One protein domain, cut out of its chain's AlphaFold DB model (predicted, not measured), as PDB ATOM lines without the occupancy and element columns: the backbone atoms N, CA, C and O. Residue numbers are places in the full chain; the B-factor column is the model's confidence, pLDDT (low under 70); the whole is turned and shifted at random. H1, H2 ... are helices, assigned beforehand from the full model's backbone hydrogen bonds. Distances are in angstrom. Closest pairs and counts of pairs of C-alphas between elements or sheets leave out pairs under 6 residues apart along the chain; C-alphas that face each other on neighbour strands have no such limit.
ATOM      1  N   SER A 322     240.292 174.638 132.902       50.38
ATOM      2  CA  SER A 322     241.145 173.736 133.676       50.38
ATOM      3  C   SER A 322     242.514 173.582 133.009       50.38
ATOM      4  O   SER A 322     242.804 172.570 132.366       50.38
ATOM      5  N   SER A 323     243.369 174.591 133.150       57.09
ATOM      6  CA  SER A 323     244.782 174.489 132.772       57.09
ATOM      7  C   SER A 323     245.588 173.666 133.797       57.09
ATOM      8  O   SER A 323     245.143 173.423 134.921       57.09
ATOM      9  N   SER A 324     246.761 173.172 133.378       57.53
ATOM     10  CA  SER A 324     247.642 172.282 134.154       57.53
ATOM     11  C   SER A 324     247.833 172.733 135.612       57.53
ATOM     12  O   SER A 324     248.234 173.865 135.883       57.53
ATOM     13  N   ARG A 325     247.561 171.814 136.548       62.66
ATOM     14  CA  ARG A 325     247.620 172.026 138.007       62.66
ATOM     15  C   ARG A 325     248.983 171.686 138.624       62.66
ATOM     16  O   ARG A 325     249.155 171.838 139.829       62.66
ATOM     17  N   GLU A 326     249.939 171.209 137.828       56.44
ATOM     18  CA  GLU A 326     251.264 170.817 138.323       56.44
ATOM     19  C   GLU A 326     252.120 172.041 138.692       56.44
ATOM     20  O   GLU A 326     252.296 172.957 137.889       56.44
ATOM     21  N   GLY A 327     252.678 172.040 139.909       65.12
ATOM     22  CA  GLY A 327     253.628 173.052 140.394       65.12
ATOM     23  C   GLY A 327     253.012 174.332 140.974       65.12
ATOM     24  O   GLY A 327     253.748 175.284 141.235       65.12
ATOM     25  N   ARG A 328     251.689 174.382 141.171       74.12
ATOM     26  CA  ARG A 328     250.996 175.548 141.742       74.12
ATOM     27  C   ARG A 328     250.790 175.414 143.259       74.12
ATOM     28  O   ARG A 328     250.494 174.309 143.714       74.12
ATOM     29  N   PRO A 329     250.907 176.514 144.029       78.81
ATOM     30  CA  PRO A 329     250.623 176.521 145.464       78.81
ATOM     31  C   PRO A 329     249.206 176.024 145.796       78.81
ATOM     32  O   PRO A 329     248.253 176.262 145.052       78.81
ATOM     33  N   LEU A 330     249.056 175.311 146.917       75.00
ATOM     34  CA  LEU A 330     247.793 174.662 147.293       75.00
ATOM     35  C   LEU A 330     246.681 175.672 147.613       75.00
ATOM     36  O   LEU A 330     245.506 175.395 147.392       75.00
ATOM     37  N   ASP A 331     247.052 176.835 148.133       79.44
ATOM     38  CA  ASP A 331     246.178 177.978 148.378       79.44
ATOM     39  C   ASP A 331     245.677 178.606 147.073       79.44
ATOM     40  O   ASP A 331     244.491 178.921 146.979       79.44
ATOM     41  N   ASP A 332     246.518 178.677 146.038       77.38
ATOM     42  CA  ASP A 332     246.096 179.096 144.694       77.38
ATOM     43  C   ASP A 332     245.136 178.076 144.065       77.38
ATOM     44  O   ASP A 332     244.128 178.453 143.464       77.38
ATOM     45  N   LEU A 333     245.420 176.777 144.220       81.50
ATOM     46  CA  LEU A 333     244.540 175.700 143.755       81.50
ATOM     47  C   LEU A 333     243.227 175.649 144.544       81.50
ATOM     48  O   LEU A 333     242.190 175.332 143.967       81.50
ATOM     49  N   TYR A 334     243.249 175.972 145.837       82.25
ATOM     50  CA  TYR A 334     242.049 176.097 146.660       82.25
ATOM     51  C   TYR A 334     241.226 177.322 146.264       82.25
ATOM     52  O   TYR A 334     240.012 177.207 146.137       82.25
ATOM     53  N   GLY A 335     241.868 178.465 146.014       81.81
ATOM     54  CA  GLY A 335     241.208 179.665 145.504       81.81
ATOM     55  C   GLY A 335     240.559 179.420 144.143       81.81
ATOM     56  O   GLY A 335     239.401 179.773 143.941       81.81
ATOM     57  N   GLU A 336     241.260 178.732 143.239       76.81
ATOM     58  CA  GLU A 336     240.706 178.311 141.951       76.81
ATOM     59  C   GLU A 336     239.579 177.296 142.121       76.81
ATOM     60  O   GLU A 336     238.514 177.491 141.559       76.81
ATOM     61  N   TYR A 337     239.758 176.260 142.938       78.06
ATOM     62  CA  TYR A 337     238.701 175.303 143.258       78.06
ATOM     63  C   TYR A 337     237.462 175.995 143.820       78.06
ATOM     64  O   TYR A 337     236.341 175.668 143.433       78.06
ATOM     65  N   PHE A 338     237.655 176.950 144.728       79.69
ATOM     66  CA  PHE A 338     236.577 177.712 145.325       79.69
ATOM     67  C   PHE A 338     235.878 178.550 144.257       79.69
ATOM     68  O   PHE A 338     234.658 178.491 144.157       79.69
ATOM     69  N   ARG A 339     236.636 179.227 143.388       78.94
ATOM     70  CA  ARG A 339     236.099 179.979 142.249       78.94
ATOM     71  C   ARG A 339     235.349 179.084 141.264       78.94
ATOM     72  O   ARG A 339     234.218 179.387 140.923       78.94
ATOM     73  N   THR A 340     235.897 177.939 140.870       71.12
ATOM     74  CA  THR A 340     235.237 176.975 139.973       71.12
ATOM     75  C   THR A 340     233.983 176.374 140.611       71.12
ATOM     76  O   THR A 340     232.954 176.201 139.961       71.12
ATOM     77  N   ARG A 341     234.033 176.047 141.905       68.88
ATOM     78  CA  ARG A 341     232.904 175.442 142.622       68.88
ATOM     79  C   ARG A 341     231.841 176.467 143.006       68.88
ATOM     80  O   ARG A 341     230.684 176.079 143.161       68.88
ATOM     81  N   HIS A 342     232.206 177.735 143.174       72.00
ATOM     82  CA  HIS A 342     231.336 178.756 143.750       72.00
ATOM     83  C   HIS A 342     231.150 180.024 142.912       72.00
ATOM     84  O   HIS A 342     230.406 180.885 143.358       72.00
ATOM     85  N   GLY A 343     231.741 180.141 141.723       61.94
ATOM     86  CA  GLY A 343     231.576 181.277 140.802       61.94
ATOM     87  C   GLY A 343     232.155 182.612 141.292       61.94
ATOM     88  O   GLY A 343     232.106 183.598 140.570       61.94
ATOM     89  N   VAL A 344     232.707 182.661 142.507       73.31
ATOM     90  CA  VAL A 344     233.242 183.870 143.147       73.31
ATOM     91  C   VAL A 344     234.583 183.575 143.809       73.31
ATOM     92  O   VAL A 344     234.862 182.434 144.181       73.31
ATOM     93  N   ASP A 345     235.406 184.607 143.993       80.31
ATOM     94  CA  ASP A 345     236.673 184.476 144.709       80.31
ATOM     95  C   ASP A 345     236.464 184.114 146.185       80.31
ATOM     96  O   ASP A 345     235.567 184.628 146.864       80.31
ATOM     97  N   ALA A 346     237.322 183.232 146.699       82.12
ATOM     98  CA  ALA A 346     237.371 182.947 148.125       82.12
ATOM     99  C   ALA A 346     237.733 184.224 148.894       82.12
ATOM    100  O   ALA A 346     238.691 184.919 148.551       82.12
ATOM    101  N   LYS A 347     236.988 184.522 149.964       85.12
ATOM    102  CA  LYS A 347     237.354 185.609 150.880       85.12
ATOM    103  C   LYS A 347     238.720 185.320 151.501       85.12
ATOM    104  O   LYS A 347     239.008 184.179 151.853       85.12
ATOM    105  N   GLU A 348     239.515 186.366 151.696       80.00
ATOM    106  CA  GLU A 348     240.893 186.280 152.200       80.00
ATOM    107  C   GLU A 348     240.981 185.521 153.540       80.00
ATOM    108  O   GLU A 348     241.831 184.654 153.717       80.00
ATOM    109  N   GLU A 349     240.006 185.732 154.429       81.75
ATOM    110  CA  GLU A 349     239.872 185.022 155.710       81.75
ATOM    111  C   GLU A 349     239.740 183.496 155.554       81.75
ATOM    112  O   GLU A 349     240.270 182.733 156.363       81.75
ATOM    113  N   LEU A 350     239.044 183.034 154.508       81.94
ATOM    114  CA  LEU A 350     238.831 181.611 154.239       81.94
ATOM    115  C   LEU A 350     240.094 180.957 153.665       81.94
ATOM    116  O   LEU A 350     240.414 179.819 154.009       81.94
ATOM    117  N   VAL A 351     240.826 181.689 152.820       83.75
ATOM    118  CA  VAL A 351     242.108 181.238 152.261       83.75
ATOM    119  C   VAL A 351     243.163 181.129 153.364       83.75
ATOM    120  O   VAL A 351     243.884 180.137 153.420       83.75
ATOM    121  N   GLU A 352     243.216 182.085 154.293       83.50
ATOM    122  CA  GLU A 352     244.126 182.026 155.446       83.50
ATOM    123  C   GLU A 352     243.772 180.890 156.418       83.50
ATOM    124  O   GLU A 352     244.664 180.181 156.890       83.50
ATOM    125  N   ALA A 353     242.481 180.632 156.658       84.44
ATOM    126  CA  ALA A 353     242.051 179.472 157.442       84.44
ATOM    127  C   ALA A 353     242.478 178.145 156.789       84.44
ATOM    128  O   ALA A 353     242.946 177.232 157.474       84.44
ATOM    129  N   PHE A 354     242.366 178.047 155.460       84.88
ATOM    130  CA  PHE A 354     242.830 176.886 154.703       84.88
ATOM    131  C   PHE A 354     244.354 176.708 154.793       84.88
ATOM    132  O   PHE A 354     244.816 175.605 155.085       84.88
ATOM    133  N   LYS A 355     245.140 177.782 154.630       83.44
ATOM    134  CA  LYS A 355     246.606 177.751 154.798       83.44
ATOM    135  C   LYS A 355     247.023 177.270 156.187       83.44
ATOM    136  O   LYS A 355     247.936 176.454 156.295       83.44
ATOM    137  N   GLY A 356     246.342 177.742 157.234       83.88
ATOM    138  CA  GLY A 356     246.584 177.303 158.610       83.88
ATOM    139  C   GLY A 356     246.385 175.794 158.782       83.88
ATOM    140  O   GLY A 356     247.264 175.112 159.300       83.88
ATOM    141  N   LEU A 357     245.281 175.261 158.253       82.94
ATOM    142  CA  LEU A 357     244.988 173.821 158.250       82.94
ATOM    143  C   LEU A 357     246.039 173.006 157.487       82.94
ATOM    144  O   LEU A 357     246.475 171.961 157.963       82.94
ATOM    145  N   VAL A 358     246.478 173.475 156.319       80.44
ATOM    146  CA  VAL A 358     247.512 172.785 155.529       80.44
ATOM    147  C   VAL A 358     248.843 172.733 156.287       80.44
ATOM    148  O   VAL A 358     249.487 171.682 156.321       80.44
ATOM    149  N   ALA A 359     249.222 173.828 156.953       81.12
ATOM    150  CA  ALA A 359     250.428 173.889 157.777       81.12
ATOM    151  C   ALA A 359     250.357 172.962 159.006       81.12
ATOM    152  O   ALA A 359     251.363 172.354 159.371       81.12
ATOM    153  N   GLU A 360     249.180 172.813 159.624       81.06
ATOM    154  CA  GLU A 360     248.969 171.893 160.751       81.06
ATOM    155  C   GLU A 360     249.056 170.416 160.347       81.06
ATOM    156  O   GLU A 360     249.562 169.593 161.112       81.06
ATOM    157  N   VAL A 361     248.577 170.069 159.149       77.19
ATOM    158  CA  VAL A 361     248.555 168.681 158.660       77.19
ATOM    159  C   VAL A 361     249.920 168.252 158.091       77.19
ATOM    160  O   VAL A 361     250.176 167.056 157.956       77.19
ATOM    161  N   GLY A 362     250.833 169.198 157.833       61.12
ATOM    162  CA  GLY A 362     252.225 168.914 157.461       61.12
ATOM    163  C   GLY A 362     252.366 168.240 156.095       61.12
ATOM    164  O   GLY A 362     253.175 167.327 155.932       61.12
ATOM    165  N   VAL A 363     251.536 168.638 155.131       57.91
ATOM    166  CA  VAL A 363     251.532 168.047 153.791       57.91
ATOM    167  C   VAL A 363     252.533 168.791 152.895       57.91
ATOM    168  O   VAL A 363     252.212 169.859 152.384       57.91
ATOM    169  N   ASP A 364     253.726 168.226 152.695       55.81
ATOM    170  CA  ASP A 364     254.679 168.675 151.663       55.81
ATOM    171  C   ASP A 364     254.384 167.948 150.336       55.81
ATOM    172  O   ASP A 364     254.382 166.712 150.302       55.81
ATOM    173  N   TRP A 365     254.145 168.702 149.255       54.50
ATOM    174  CA  TRP A 365     254.021 168.203 147.874       54.50
ATOM    175  C   TRP A 365     254.960 168.941 146.928       54.50
ATOM    176  O   TRP A 365     254.978 170.193 146.977       54.50
TER     177      TRP A 365
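Overview. This is residues 322 to 365 of the 365 residues of the protein "Nuclease SbcCD subunit D" of Actinobacteria bacterium (UniProt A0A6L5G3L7). The longest helix, H2, meets the first part of H1 near its own middle, and residues 343 to 347 join their other ends, making a flat, roughly triangular frame of two helices. Residues 322 to 329 loop into H1, and residues 362 to 365 turn off from H2. The printed part has 44 residues, with H1 then H2 and no named strand: all helix. It is only just compact, close to loose, with a radius of gyration of the C-alphas of 10.9 A, spanning 29 by 25 by 12 A.

Along the chain. Find C-alpha 348 at (240.893, 186.280, 152.200); from there H2, residues 348 to 361, runs 20.3 A. H1, residues 330 to 342, runs 17.3 A from C-alpha 330 at (247.793, 174.662, 147.293).

Arrangement. Look at Asp 331 and Lys 355, whose C-alphas, the closest of H1 and H2, are 6.4 A apart. The helices touch, through residues 331 to 335 and 351 to 355 alone. They run opposite ways at a steep tilt of 51 degrees. In both, every O i to N i+4 pair is within hydrogen-bond range.

Size, cuts and confidence. The C-alphas farthest apart, Gly 343 and Gly 362, are 29.3 A apart. The printed part has no cut, and the link is tight. Find pLDDT under 70 at residues 322 to 327, 341, 343 and 362 to 365.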